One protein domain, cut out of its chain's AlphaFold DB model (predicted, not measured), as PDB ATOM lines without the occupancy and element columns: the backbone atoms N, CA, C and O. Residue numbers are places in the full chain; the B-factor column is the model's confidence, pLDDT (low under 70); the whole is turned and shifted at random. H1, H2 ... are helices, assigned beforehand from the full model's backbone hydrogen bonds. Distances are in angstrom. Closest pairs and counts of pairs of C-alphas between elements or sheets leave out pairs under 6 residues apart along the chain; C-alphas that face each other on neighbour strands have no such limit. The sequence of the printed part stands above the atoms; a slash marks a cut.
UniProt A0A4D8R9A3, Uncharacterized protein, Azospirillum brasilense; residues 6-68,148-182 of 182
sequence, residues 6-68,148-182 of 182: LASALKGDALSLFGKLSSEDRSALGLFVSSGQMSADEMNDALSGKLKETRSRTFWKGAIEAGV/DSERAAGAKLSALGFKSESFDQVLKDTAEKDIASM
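Overview. This is residues 6 to 68 and 148 to 182 of the 182 residues of an uncharacterized protein of Azospirillum brasilense (UniProt A0A4D8R9A3). One long helix, H4, forms the spine, and shorter helices cross it: H2 and H6 pack on one side, H5 on the opposite side. H1 and H3 gather near the beginning of H4 on the side of H2, and H6 packs farther along it. The printed part has 98 residues with six named helices, H1 to H6 in order along the chain, and no named strand; the class is all helix. The whole is compact, with a radius of gyration of the C-alphas of 13.8 A, but elongated in outline, spanning 47 by 25 by 22 A.

Arrangement. H1, residues 6 to 9, touches residues 40 to 44 of H4, residues 40 to 65, which is the hub; their closest C-alphas, those of Leu 6 and Ala 40, are 5.9 A apart. H2, residues 12 to 20, is about perpendicular to H4 at 89 degrees and touches its residues 44 to 51, the closest C-alphas being those of Ala 14 and Ser 48 at 4.8 A. H3, residues 23 to 34, only just touches H4, with 3 pairs of C-alphas within 8 A, the closest being those of Val 33 and Ala 40 at 6.1 A. H5, residues 148 to 159, is about perpendicular to H4 at 82 degrees and touches its residues 42 to 50; the C-alphas of Ala 46 and Gly 154 are closest, at 4.0 A. H6, residues 165 to 180, touches residues 50 to 59 of H4 at a steep tilt of 56 degrees, the same way, with the C-alphas of Arg 55 and Ala 175 closest at 4.6 A. H6 also touches H2 with its residues 170 to 174, the C-alphas of Lys 20 and Val 170 being closest at 7.0 A. H5 is apart from H2 and from H6. Every O i to N i+4 pair is within hydrogen-bond range in H4, H5 and H6; H2 has 4 of 5, H3 has 7 of 8, and H1 is too short for such a pair.

Along the chain. H1 begins at C-alpha 6, (19.246, -21.350, -22.464). H2 is 13.1 A long and H3 15.8 A. H4 runs 37.6 A from C-alpha 40 at (17.907, -26.919, -23.750) to C-alpha 65. H5 is 16.4 A long. H6 is 22.3 A long and ends at C-alpha 180, (46.244, -25.181, -34.532).

Size, cuts and confidence. The C-alphas of Ser 35 and Gly 67, the two farthest apart, are 47.0 A apart. Residues 69 to 147 are not printed, and C-alphas 68 and 148 are 27.0 A apart across this cut, which lies in the link from H4 to H5. Of the links that are printed whole, each is tight. The mean pLDDT of the printed part is 92.4, and no printed residue is under 70.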
ATOM      1  N   LEU A   6      18.370 -20.586 -21.588       77.88
ATOM      2  CA  LEU A   6      19.246 -21.350 -22.464       77.88
ATOM      3  C   LEU A   6      20.724 -21.250 -22.052       77.88
ATOM      4  O   LEU A   6      21.371 -22.275 -21.882       77.88
ATOM      5  N   ALA A   7      21.262 -20.046 -21.853       75.00
ATOM      6  CA  ALA A   7      22.671 -19.849 -21.508       75.00
ATOM      7  C   ALA A   7      23.072 -20.539 -20.191       75.00
ATOM      8  O   ALA A   7      24.203 -20.999 -20.070       75.00
ATOM      9  N   SER A   8      22.144 -20.662 -19.238       78.31
ATOM     10  CA  SER A   8      22.360 -21.373 -17.969       78.31
ATOM     11  C   SER A   8      22.348 -22.902 -18.103       78.31
ATOM     12  O   SER A   8      22.871 -23.597 -17.234       78.31
ATOM     13  N   ALA A   9      21.750 -23.436 -19.171       82.31
ATOM     14  CA  ALA A   9      21.668 -24.872 -19.431       82.31
ATOM     15  C   ALA A   9      22.844 -25.401 -20.270       82.31
ATOM     16  O   ALA A   9      23.188 -26.581 -20.176       82.31
ATOM     17  N   LEU A  10      23.476 -24.533 -21.067       91.75
ATOM     18  CA  LEU A  10      24.616 -24.896 -21.905       91.75
ATOM     19  C   LEU A  10      25.861 -25.210 -21.070       91.75
ATOM     20  O   LEU A  10      26.159 -24.556 -20.071       91.75
ATOM     21  N   LYS A  11      26.639 -26.193 -21.527       92.12
ATOM     22  CA  LYS A  11      27.870 -26.649 -20.873       92.12
ATOM     23  C   LYS A  11      28.991 -26.829 -21.893       92.12
ATOM     24  O   LYS A  11      28.754 -26.950 -23.092       92.12
ATOM     25  N   GLY A  12      30.231 -26.851 -21.403       90.69
ATOM     26  CA  GLY A  12      31.414 -27.198 -22.196       90.69
ATOM     27  C   GLY A  12      31.530 -26.423 -23.515       90.69
ATOM     28  O   GLY A  12      31.499 -25.191 -23.533       90.69
ATOM     29  N   ASP A  13      31.669 -27.164 -24.617       90.62
ATOM     30  CA  ASP A  13      31.844 -26.612 -25.964       90.62
ATOM     31  C   ASP A  13      30.644 -25.769 -26.419       90.62
ATOM     32  O   ASP A  13      30.848 -24.702 -26.998       90.62
ATOM     33  N   ALA A  14      29.412 -26.183 -26.112       93.50
ATOM     34  CA  ALA A  14      28.221 -25.418 -26.471       93.50
ATOM     35  C   ALA A  14      28.164 -24.064 -25.759       93.50
ATOM     36  O   ALA A  14      27.863 -23.059 -26.398       93.50
ATOM     37  N   LEU A  15      28.503 -24.011 -24.465       94.00
ATOM     38  CA  LEU A  15      28.551 -22.750 -23.715       94.00
ATOM     39  C   LEU A  15      29.635 -21.815 -24.263       94.00
ATOM     40  O   LEU A  15      29.381 -20.630 -24.487       94.00
ATOM     41  N   SER A  16      30.836 -22.350 -24.509       92.06
ATOM     42  CA  SER A  16      31.945 -21.577 -25.077       92.06
ATOM     43  C   SER A  16      31.606 -21.033 -26.465       92.06
ATOM     44  O   SER A  16      31.887 -19.869 -26.756       92.06
ATOM     45  N   LEU A  17      30.967 -21.853 -27.307       94.12
ATOM     46  CA  LEU A  17      30.510 -21.449 -28.630       94.12
ATOM     47  C   LEU A  17      29.431 -20.370 -28.526       94.12
ATOM     48  O   LEU A  17      29.570 -19.316 -29.137       94.12
ATOM     49  N   PHE A  18      28.399 -20.595 -27.710       93.69
ATOM     50  CA  PHE A  18      27.278 -19.673 -27.536       93.69
ATOM     51  C   PHE A  18      27.726 -18.291 -27.055       93.69
ATOM     52  O   PHE A  18      27.214 -17.280 -27.529       93.69
ATOM     53  N   GLY A  19      28.733 -18.224 -26.177       91.94
ATOM     54  CA  GLY A  19      29.321 -16.962 -25.720       91.94
ATOM     55  C   GLY A  19      29.988 -16.130 -26.824       91.94
ATOM     56  O   GLY A  19      30.115 -14.918 -26.666       91.94
ATOM     57  N   LYS A  20      30.385 -16.750 -27.942       94.31
ATOM     58  CA  LYS A  20      30.992 -16.081 -29.106       94.31
ATOM     59  C   LYS A  20      29.973 -15.679 -30.174       94.31
ATOM     60  O   LYS A  20      30.331 -14.972 -31.111       94.31
ATOM     61  N   LEU A  21      28.728 -16.139 -30.061       94.62
ATOM     62  CA  LEU A  21      27.691 -15.867 -31.050       94.62
ATOM     63  C   LEU A  21      27.165 -14.432 -30.952       94.62
ATOM     64  O   LEU A  21      27.109 -13.818 -29.875       94.62
ATOM     65  N   SER A  22      26.704 -13.919 -32.093       93.88
ATOM     66  CA  SER A  22      26.005 -12.636 -32.156       93.88
ATOM     67  C   SER A  22      24.755 -12.651 -31.260       93.88
ATOM     68  O   SER A  22      24.240 -13.707 -30.876       93.88
ATOM     69  N   SER A  23      24.256 -11.476 -30.873       92.25
ATOM     70  CA  SER A  23      22.990 -11.392 -30.129       92.25
ATOM     71  C   SER A  23      21.812 -11.938 -30.941       92.25
ATOM     72  O   SER A  23      20.893 -12.514 -30.361       92.25
ATOM     73  N   GLU A  24      21.855 -11.778 -32.264       93.38
ATOM     74  CA  GLU A  24      20.845 -12.283 -33.195       93.38
ATOM     75  C   GLU A  24      20.828 -13.813 -33.215       93.38
ATOM     76  O   GLU A  24      19.791 -14.412 -32.938       93.38
ATOM     77  N   ASP A  25      21.989 -14.450 -33.389       94.88
ATOM     78  CA  ASP A  25      22.116 -15.912 -33.367       94.88
ATOM     79  C   ASP A  25      21.666 -16.496 -32.029       94.88
ATOM     80  O   ASP A  25      20.902 -17.460 -31.978       94.88
ATOM     81  N   ARG A  26      22.093 -15.885 -30.917       93.88
ATOM     82  CA  ARG A  26      21.678 -16.315 -29.575       93.88
ATOM     83  C   ARG A  26      20.171 -16.208 -29.380       93.88
ATOM     84  O   ARG A  26      19.584 -17.077 -28.736       93.88
ATOM     85  N   SER A  27      19.553 -15.166 -29.930       92.56
ATOM     86  CA  SER A  27      18.103 -14.974 -29.867       92.56
ATOM     87  C   SER A  27      17.377 -16.008 -30.725       92.56
ATOM     88  O   SER A  27      16.449 -16.641 -30.234       92.56
ATOM     89  N   ALA A  28      17.836 -16.254 -31.954       93.62
ATOM     90  CA  ALA A  28      17.266 -17.259 -32.851       93.62
ATOM     91  C   ALA A  28      17.338 -18.677 -32.256       93.62
ATOM     92  O   ALA A  28      16.340 -19.395 -32.234       93.62
ATOM     93  N   LEU A  29      18.486 -19.059 -31.691       94.25
ATOM     94  CA  LEU A  29      18.637 -20.330 -30.975       94.25
ATOM     95  C   LEU A  29      17.749 -20.386 -29.723       94.25
ATOM     96  O   LEU A  29      17.124 -21.408 -29.442       94.25
ATOM     97  N   GLY A  30      17.650 -19.271 -28.997       92.31
ATOM     98  CA  GLY A  30      16.753 -19.120 -27.854       92.31
ATOM     99  C   GLY A  30      15.280 -19.325 -28.207       92.31
ATOM    100  O   GLY A  30      14.561 -19.934 -27.418       92.31
ATOM    101  N   LEU A  31      14.845 -18.882 -29.392       93.31
ATOM    102  CA  LEU A  31      13.467 -19.036 -29.864       93.31
ATOM    103  C   LEU A  31      13.083 -20.499 -30.082       93.31
ATOM    104  O   LEU A  31      11.985 -20.878 -29.692       93.31
ATOM    105  N   PHE A  32      13.972 -21.335 -30.628       94.00
ATOM    106  CA  PHE A  32      13.689 -22.772 -30.763       94.00
ATOM    107  C   PHE A  32      13.501 -23.460 -29.408       94.00
ATOM    108  O   PHE A  32      12.757 -24.435 -29.308       94.00
ATOM    109  N   VAL A  33      14.165 -22.955 -28.367       93.50
ATOM    110  CA  VAL A  33      14.063 -23.504 -27.011       93.50
ATOM    111  C   VAL A  33      12.817 -22.986 -26.302       93.50
ATOM    112  O   VAL A  33      12.067 -23.766 -25.723       93.50
ATOM    113  N   SER A  34      12.545 -21.682 -26.379       91.75
ATOM    114  CA  SER A  34      11.369 -21.085 -25.740       91.75
ATOM    115  C   SER A  34      10.052 -21.497 -26.404       91.75
ATOM    116  O   SER A  34       9.035 -21.576 -25.719       91.75
ATOM    117  N   SER A  35      10.064 -21.813 -27.704       91.81
ATOM    118  CA  SER A  35       8.910 -22.359 -28.429       91.81
ATOM    119  C   SER A  35       8.664 -23.849 -28.161       91.81
ATOM    120  O   SER A  35       7.661 -24.394 -28.620       91.81
ATOM    121  N   GLY A  36       9.574 -24.527 -27.450       92.25
ATOM    122  CA  GLY A  36       9.513 -25.967 -27.197       92.25
ATOM    123  C   GLY A  36       9.859 -26.837 -28.410       92.25
ATOM    124  O   GLY A  36       9.733 -28.058 -28.336       92.25
ATOM    125  N   GLN A  37      10.310 -26.248 -29.523       94.81
ATOM    126  CA  GLN A  37      10.759 -27.008 -30.695       94.81
ATOM    127  C   GLN A  37      12.044 -27.793 -30.408       94.81
ATOM    128  O   GLN A  37      12.249 -28.857 -30.993       94.81
ATOM    129  N   MET A  38      12.888 -27.304 -29.496       95.19
ATOM    130  CA  MET A  38      14.041 -28.013 -28.947       95.19
ATOM    131  C   MET A  38      14.094 -27.871 -27.425       95.19
ATOM    132  O   MET A  38      13.758 -26.824 -26.882       95.19
ATOM    133  N   SER A  39      14.556 -28.900 -26.720       94.25
ATOM    134  CA  SER A  39      14.937 -28.751 -25.315       94.25
ATOM    135  C   SER A  39      16.289 -28.038 -25.192       94.25
ATOM    136  O   SER A  39      17.064 -27.947 -26.149       94.25
ATOM    137  N   ALA A  40      16.606 -27.533 -23.999       92.69
ATOM    138  CA  ALA A  40      17.907 -26.919 -23.750       92.69
ATOM    139  C   ALA A  40      19.067 -27.931 -23.871       92.69
ATOM    140  O   ALA A  40      20.125 -27.580 -24.392       92.69
ATOM    141  N   ASP A  41      18.845 -29.187 -23.471       94.00
ATOM    142  CA  ASP A  41      19.818 -30.272 -23.640       94.00
ATOM    143  C   ASP A  41      20.008 -30.627 -25.122       94.00
ATOM    144  O   ASP A  41      21.137 -30.770 -25.584       94.00
ATOM    145  N   GLU A  42      18.927 -30.676 -25.910       96.12
ATOM    146  CA  GLU A  42      19.031 -30.851 -27.363       96.12
ATOM    147  C   GLU A  42      19.796 -29.686 -28.003       96.12
ATOM    148  O   GLU A  42      20.610 -29.896 -28.896       96.12
ATOM    149  N   MET A  43      19.581 -28.448 -27.552       96.75
ATOM    150  CA  MET A  43      20.347 -27.306 -28.052       96.75
ATOM    151  C   MET A  43      21.833 -27.415 -27.678       96.75
ATOM    152  O   MET A  43      22.700 -27.160 -28.515       96.75
ATOM    153  N   ASN A  44      22.147 -27.848 -26.455       96.12
ATOM    154  CA  ASN A  44      23.519 -28.118 -26.028       96.12
ATOM    155  C   ASN A  44      24.200 -29.166 -26.924       96.12
ATOM    156  O   ASN A  44      25.327 -28.959 -27.388       96.12
ATOM    157  N   ASP A  45      23.503 -30.264 -27.205       96.00
ATOM    158  CA  ASP A  45      23.990 -31.347 -28.055       96.00
ATOM    159  C   ASP A  45      24.125 -30.904 -29.516       96.00
ATOM    160  O   ASP A  45      25.112 -31.227 -30.180       96.00
ATOM    161  N   ALA A  46      23.193 -30.094 -30.022       96.81
ATOM    162  CA  ALA A  46      23.266 -29.554 -31.374       96.81
ATOM    163  C   ALA A  46      24.498 -28.657 -31.557       96.81
ATOM    164  O   ALA A  46      25.246 -28.824 -32.522       96.81
ATOM    165  N   LEU A  47      24.744 -27.734 -30.622       96.62
ATOM    166  CA  LEU A  47      25.885 -26.820 -30.673       96.62
ATOM    167  C   LEU A  47      27.223 -27.558 -30.509       96.62
ATOM    168  O   LEU A  47      28.142 -27.346 -31.306       96.62
ATOM    169  N   SER A  48      27.318 -28.466 -29.531       95.81
ATOM    170  CA  SER A  48      28.515 -29.298 -29.321       95.81
ATOM    171  C   SER A  48      28.798 -30.171 -30.544       95.81
ATOM    172  O   SER A  48      29.924 -30.211 -31.047       95.81
ATOM    173  N   GLY A  49      27.754 -30.801 -31.087       95.50
ATOM    174  CA  GLY A  49      27.822 -31.621 -32.288       95.50
ATOM    175  C   GLY A  49      28.298 -30.842 -33.508       95.50
ATOM    176  O   GLY A  49      29.198 -31.305 -34.206       95.50
ATOM    177  N   LYS A  50      27.749 -29.650 -33.768       96.44
ATOM    178  CA  LYS A  50      28.182 -28.811 -34.899       96.44
ATOM    179  C   LYS A  50      29.652 -28.409 -34.776       96.44
ATOM    180  O   LYS A  50      30.382 -28.515 -35.759       96.44
ATOM    181  N   LEU A  51      30.119 -28.040 -33.581       96.38
ATOM    182  CA  LEU A  51      31.527 -27.689 -33.379       96.38
ATOM    183  C   LEU A  51      32.467 -28.882 -33.581       96.38
ATOM    184  O   LEU A  51      33.465 -28.761 -34.291       96.38
ATOM    185  N   LYS A  52      32.133 -30.052 -33.026       95.31
ATOM    186  CA  LYS A  52      32.900 -31.292 -33.236       95.31
ATOM    187  C   LYS A  52      32.929 -31.715 -34.705       95.31
ATOM    188  O   LYS A  52      33.971 -32.128 -35.208       95.31
ATOM    189  N   GLU A  53      31.812 -31.562 -35.421       95.12
ATOM    190  CA  GLU A  53      31.749 -31.818 -36.864       95.12
ATOM    191  C   GLU A  53      32.701 -30.906 -37.643       95.12
ATOM    192  O   GLU A  53      33.428 -31.376 -38.520       95.12
ATOM    193  N   THR A  54      32.712 -29.611 -37.329       96.06
ATOM    194  CA  THR A  54      33.600 -28.646 -37.985       96.06
ATOM    195  C   THR A  54      35.061 -28.933 -37.656       96.06
ATOM    196  O   THR A  54      35.861 -29.037 -38.579       96.06
ATOM    197  N   ARG A  55      35.410 -29.191 -36.386       94.75
ATOM    198  CA  ARG A  55      36.769 -29.611 -35.996       94.75
ATOM    199  C   ARG A  55      37.216 -30.869 -36.730       94.75
ATOM    200  O   ARG A  55      38.330 -30.907 -37.237       94.75
ATOM    201  N   SER A  56      36.350 -31.879 -36.826       92.06
ATOM    202  CA  SER A  56      36.660 -33.130 -37.527       92.06
ATOM    203  C   SER A  56      36.945 -32.884 -39.005       92.06
ATOM    204  O   SER A  56      37.947 -33.373 -39.526       92.06
ATOM    205  N   ARG A  57      36.123 -32.064 -39.671       92.88
ATOM    206  CA  ARG A  57      36.354 -31.673 -41.067       92.88
ATOM    207  C   ARG A  57      37.653 -30.891 -41.242       92.88
ATOM    208  O   ARG A  57      38.423 -31.221 -42.137       92.88
ATOM    209  N   THR A  58      37.916 -29.902 -40.389       92.75
ATOM    210  CA  THR A  58      39.143 -29.094 -40.436       92.75
ATOM    211  C   THR A  58      40.386 -29.956 -40.217       92.75
ATOM    212  O   THR A  58      41.325 -29.876 -41.005       92.75
ATOM    213  N   PHE A  59      40.367 -30.833 -39.208       90.75
ATOM    214  CA  PHE A  59      41.463 -31.754 -38.911       90.75
ATOM    215  C   PHE A  59      41.778 -32.666 -40.099       90.75
ATOM    216  O   PHE A  59      42.912 -32.703 -40.570       90.75
ATOM    217  N   TRP A  60      40.775 -33.388 -40.611       87.81
ATOM    218  CA  TRP A  60      40.999 -34.353 -41.686       87.81
ATOM    219  C   TRP A  60      41.351 -33.689 -43.011       87.81
ATOM    220  O   TRP A  60      42.147 -34.245 -43.761       87.81
ATOM    221  N   LYS A  61      40.834 -32.487 -43.280       89.19
ATOM    222  CA  LYS A  61      41.270 -31.694 -44.431       89.19
ATOM    223  C   LYS A  61      42.765 -31.375 -44.338       89.19
ATOM    224  O   LYS A  61      43.495 -31.702 -45.267       89.19
ATOM    225  N   GLY A  62      43.219 -30.823 -43.211       85.50
ATOM    226  CA  GLY A  62      44.640 -30.530 -42.997       85.50
ATOM    227  C   GLY A  62      45.511 -31.788 -43.041       85.50
ATOM    228  O   GLY A  62      46.608 -31.769 -43.590       85.50
ATOM    229  N   ALA A  63      45.000 -32.915 -42.538       84.62
ATOM    230  CA  ALA A  63      45.703 -34.188 -42.599       84.62
ATOM    231  C   ALA A  63      45.883 -34.703 -44.032       84.62
ATOM    232  O   ALA A  63      46.975 -35.134 -44.400       84.62
ATOM    233  N   ILE A  64      44.835 -34.624 -44.852       83.31
ATOM    234  CA  ILE A  64      44.895 -34.989 -46.271       83.31
ATOM    235  C   ILE A  64      45.846 -34.055 -47.026       83.31
ATOM    236  O   ILE A  64      46.654 -34.532 -47.819       83.31
ATOM    237  N   GLU A  65      45.795 -32.746 -46.762       84.31
ATOM    238  CA  GLU A  65      46.707 -31.755 -47.356       84.31
ATOM    239  C   GLU A  65      48.171 -32.003 -46.963       84.31
ATOM    240  O   GLU A  65      49.071 -31.790 -47.773       84.31
ATOM    241  N   ALA A  66      48.413 -32.525 -45.759       80.44
ATOM    242  CA  ALA A  66      49.733 -32.962 -45.318       80.44
ATOM    243  C   ALA A  66      50.176 -34.297 -45.958       80.44
ATOM    244  O   ALA A  66      51.335 -34.683 -45.822       80.44
ATOM    245  N   GLY A  67      49.294 -35.007 -46.666       73.62
ATOM    246  CA  GLY A  67      49.607 -36.263 -47.352       73.62
ATOM    247  C   GLY A  67      49.213 -37.529 -46.584       73.62
ATOM    248  O   GLY A  67      49.621 -38.625 -46.968       73.62
ATOM    249  N   VAL A  68      48.403 -37.428 -45.522       77.81
ATOM    250  CA  VAL A  68      47.848 -38.619 -44.856       77.81
ATOM    251  C   VAL A  68      47.004 -39.416 -45.849       77.81
ATOM    252  O   VAL A  68      46.085 -38.889 -46.472       77.81
ATOM    253  N   ASP A 148      25.522 -39.913 -30.877       94.25
ATOM    254  CA  ASP A 148      24.288 -40.021 -31.656       94.25
ATOM    255  C   ASP A 148      23.272 -38.937 -31.281       94.25
ATOM    256  O   ASP A 148      22.583 -38.427 -32.168       94.25
ATOM    257  N   SER A 149      23.238 -38.518 -30.010       94.81
ATOM    258  CA  SER A 149      22.394 -37.407 -29.553       94.81
ATOM    259  C   SER A 149      22.810 -36.082 -30.196       94.81
ATOM    260  O   SER A 149      21.969 -35.386 -30.762       94.81
ATOM    261  N   GLU A 150      24.113 -35.789 -30.242       95.69
ATOM    262  CA  GLU A 150      24.676 -34.614 -30.918       95.69
ATOM    263  C   GLU A 150      24.351 -34.603 -32.418       95.69
ATOM    264  O   GLU A 150      24.027 -33.558 -32.992       95.69
ATOM    265  N   ARG A 151      24.394 -35.769 -33.077       94.94
ATOM    266  CA  ARG A 151      24.033 -35.889 -34.496       94.94
ATOM    267  C   ARG A 151      22.539 -35.658 -34.721       94.94
ATOM    268  O   ARG A 151      22.180 -34.906 -35.628       94.94
ATOM    269  N   ALA A 152      21.682 -36.275 -33.908       96.94
ATOM    270  CA  ALA A 152      20.231 -36.139 -34.012       96.94
ATOM    271  C   ALA A 152      19.778 -34.697 -33.736       96.94
ATOM    272  O   ALA A 152      19.024 -34.122 -34.522       96.94
ATOM    273  N   ALA A 153      20.298 -34.080 -32.676       96.81
ATOM    274  CA  ALA A 153      19.979 -32.708 -32.315       96.81
ATOM    275  C   ALA A 153      20.497 -31.699 -33.352       96.81
ATOM    276  O   ALA A 153      19.780 -30.773 -33.734       96.81
ATOM    277  N   GLY A 154      21.706 -31.911 -33.886       96.06
ATOM    278  CA  GLY A 154      22.248 -31.094 -34.972       96.06
ATOM    279  C   GLY A 154      21.422 -31.183 -36.262       96.06
ATOM    280  O   GLY A 154      21.232 -30.169 -36.936       96.06
ATOM    281  N   ALA A 155      20.907 -32.370 -36.601       96.19
ATOM    282  CA  ALA A 155      20.001 -32.557 -37.736       96.19
ATOM    283  C   ALA A 155      18.647 -31.871 -37.499       96.19
ATOM    284  O   ALA A 155      18.140 -31.195 -38.393       96.19
ATOM    285  N   LYS A 156      18.103 -31.982 -36.282       97.44
ATOM    286  CA  LYS A 156      16.867 -31.307 -35.867       97.44
ATOM    287  C   LYS A 156      16.987 -29.786 -35.977       97.44
ATOM    288  O   LYS A 156      16.133 -29.167 -36.604       97.44
ATOM    289  N   LEU A 157      18.069 -29.191 -35.467       96.62
ATOM    290  CA  LEU A 157      18.327 -27.749 -35.578       96.62
ATOM    291  C   LEU A 157      18.353 -27.280 -37.044       96.62
ATOM    292  O   LEU A 157      17.763 -26.257 -37.387       96.62
ATOM    293  N   SER A 158      18.991 -28.052 -37.929       95.44
ATOM    294  CA  SER A 158      18.996 -27.758 -39.365       95.44
ATOM    295  C   SER A 158      17.616 -27.929 -40.016       95.44
ATOM    296  O   SER A 158      17.249 -27.120 -40.865       95.44
ATOM    297  N   ALA A 159      16.828 -28.930 -39.610       96.88
ATOM    298  CA  ALA A 159      15.464 -29.145 -40.104       96.88
ATOM    299  C   ALA A 159      14.490 -28.035 -39.676       96.88
ATOM    300  O   ALA A 159      13.570 -27.705 -40.420       96.88
ATOM    301  N   LEU A 160      14.724 -27.416 -38.516       95.88
ATOM    302  CA  LEU A 160      14.000 -26.229 -38.050       95.88
ATOM    303  C   LEU A 160      14.363 -24.951 -38.825       95.88
ATOM    304  O   LEU A 160      13.764 -23.902 -38.598       95.88
ATOM    305  N   GLY A 161      15.320 -25.031 -39.753       94.75
ATOM    306  CA  GLY A 161      15.671 -23.937 -40.651       94.75
ATOM    307  C   GLY A 161      16.702 -22.962 -40.092       94.75
ATOM    308  O   GLY A 161      16.911 -21.917 -40.705       94.75
ATOM    309  N   PHE A 162      17.377 -23.283 -38.982       95.62
ATOM    310  CA  PHE A 162      18.465 -22.441 -38.487       95.62
ATOM    311  C   PHE A 162      19.612 -22.387 -39.502       95.62
ATOM    312  O   PHE A 162      20.220 -23.411 -39.834       95.62
ATOM    313  N   LYS A 163      19.898 -21.179 -39.988       93.50
ATOM    314  CA  LYS A 163      21.001 -20.861 -40.895       93.50
ATOM    315  C   LYS A 163      21.546 -19.496 -40.513       93.50
ATOM    316  O   LYS A 163      20.768 -18.557 -40.369       93.50
ATOM    317  N   SER A 164      22.857 -19.399 -40.356       95.56
ATOM    318  CA  SER A 164      23.515 -18.145 -40.015       95.56
ATOM    319  C   SER A 164      24.969 -18.188 -40.459       95.56
ATOM    320  O   SER A 164      25.729 -19.067 -40.054       95.56
ATOM    321  N   GLU A 165      25.356 -17.218 -41.284       96.12
ATOM    322  CA  GLU A 165      26.733 -17.090 -41.759       96.12
ATOM    323  C   GLU A 165      27.686 -16.724 -40.615       96.12
ATOM    324  O   GLU A 165      28.799 -17.242 -40.551       96.12
ATOM    325  N   SER A 166      27.247 -15.890 -39.662       95.44
ATOM    326  CA  SER A 166      28.046 -15.561 -38.477       95.44
ATOM    327  C   SER A 166      28.244 -16.772 -37.573       95.44
ATOM    328  O   SER A 166      29.339 -16.964 -37.045       95.44
ATOM    329  N   PHE A 167      27.227 -17.623 -37.427       96.25
ATOM    330  CA  PHE A 167      27.357 -18.890 -36.710       96.25
ATOM    331  C   PHE A 167      28.377 -19.816 -37.384       96.25
ATOM    332  O   PHE A 167      29.282 -20.329 -36.718       96.25
ATOM    333  N   ASP A 168      28.267 -19.991 -38.702       96.81
ATOM    334  CA  ASP A 168      29.177 -20.838 -39.477       96.81
ATOM    335  C   ASP A 168      30.624 -20.316 -39.424       96.81
ATOM    336  O   ASP A 168      31.565 -21.103 -39.279       96.81
ATOM    337  N   GLN A 169      30.813 -18.994 -39.449       97.19
ATOM    338  CA  GLN A 169      32.128 -18.375 -39.306       97.19
ATOM    339  C   GLN A 169      32.724 -18.616 -37.911       97.19
ATOM    340  O   GLN A 169      33.870 -19.043 -37.803       97.19
ATOM    341  N   VAL A 170      31.947 -18.438 -36.835       97.19
ATOM    342  CA  VAL A 170      32.428 -18.695 -35.464       97.19
ATOM    343  C   VAL A 170      32.795 -20.168 -35.264       97.19
ATOM    344  O   VAL A 170      33.785 -20.469 -34.583       97.19
ATOM    345  N   LEU A 171      32.026 -21.093 -35.852       97.00
ATOM    346  CA  LEU A 171      32.359 -22.519 -35.859       97.00
ATOM    347  C   LEU A 171      33.708 -22.765 -36.529       97.00
ATOM    348  O   LEU A 171      34.541 -23.482 -35.971       97.00
ATOM    349  N   LYS A 172      33.915 -22.178 -37.712       96.69
ATOM    350  CA  LYS A 172      35.148 -22.317 -38.485       96.69
ATOM    351  C   LYS A 172      36.348 -21.759 -37.725       96.69
ATOM    352  O   LYS A 172      37.295 -22.505 -37.492       96.69
ATOM    353  N   ASP A 173      36.273 -20.518 -37.253       96.75
ATOM    354  CA  ASP A 173      37.369 -19.853 -36.538       96.75
ATOM    355  C   ASP A 173      37.733 -20.596 -35.249       96.75
ATOM    356  O   ASP A 173      38.907 -20.763 -34.907       96.75
ATOM    357  N   THR A 174      36.720 -21.081 -34.521       95.25
ATOM    358  CA  THR A 174      36.950 -21.865 -33.303       95.25
ATOM    359  C   THR A 174      37.605 -23.204 -33.631       95.25
ATOM    360  O   THR A 174      38.557 -23.588 -32.958       95.25
ATOM    361  N   ALA A 175      37.139 -23.899 -34.671       94.56
ATOM    362  CA  ALA A 175      37.730 -25.159 -35.093       94.56
ATOM    363  C   ALA A 175      39.183 -24.986 -35.557       94.56
ATOM    364  O   ALA A 175      40.044 -25.737 -35.115       94.56
ATOM    365  N   GLU A 176      39.474 -23.994 -36.398       94.00
ATOM    366  CA  GLU A 176      40.832 -23.707 -36.877       94.00
ATOM    367  C   GLU A 176      41.784 -23.399 -35.720       94.00
ATOM    368  O   GLU A 176      42.870 -23.974 -35.646       94.00
ATOM    369  N   LYS A 177      41.350 -22.566 -34.766       92.81
ATOM    370  CA  LYS A 177      42.133 -22.259 -33.567       92.81
ATOM    371  C   LYS A 177      42.407 -23.501 -32.716       92.81
ATOM    372  O   LYS A 177      43.534 -23.683 -32.268       92.81
ATOM    373  N   ASP A 178      41.394 -24.336 -32.493       89.62
ATOM    374  CA  ASP A 178      41.537 -25.537 -31.669       89.62
ATOM    375  C   ASP A 178      42.495 -26.545 -32.323       89.62
ATOM    376  O   ASP A 178      43.366 -27.079 -31.640       89.62
ATOM    377  N   ILE A 179      42.388 -26.755 -33.643       88.62
ATOM    378  CA  ILE A 179      43.287 -27.641 -34.401       88.62
ATOM    379  C   ILE A 179      44.722 -27.108 -34.418       88.62
ATOM    380  O   ILE A 179      45.657 -27.883 -34.245       88.62
ATOM    381  N   ALA A 180      44.916 -25.796 -34.570       86.56
ATOM    382  CA  ALA A 180      46.244 -25.181 -34.532       86.56
ATOM    383  C   ALA A 180      46.916 -25.244 -33.145       86.56
ATOM    384  O   ALA A 180      48.124 -25.043 -33.045       86.56
ATOM    385  N   SER A 181      46.143 -25.486 -32.083       82.31
ATOM    386  CA  SER A 181      46.625 -25.561 -30.697       82.31
ATOM    387  C   SER A 181      46.900 -26.981 -30.185       82.31
ATOM    388  O   SER A 181      47.228 -27.138 -29.008       82.31
ATOM    389  N   MET A 182      46.726 -27.995 -31.042       77.75
ATOM    390  CA  MET A 182      47.040 -29.404 -30.756       77.75
ATOM    391  C   MET A 182      48.545 -29.661 -30.668       77.75
ATOM    392  O   MET A 182      48.926 -30.498 -29.818       77.75
TER     393      MET A 182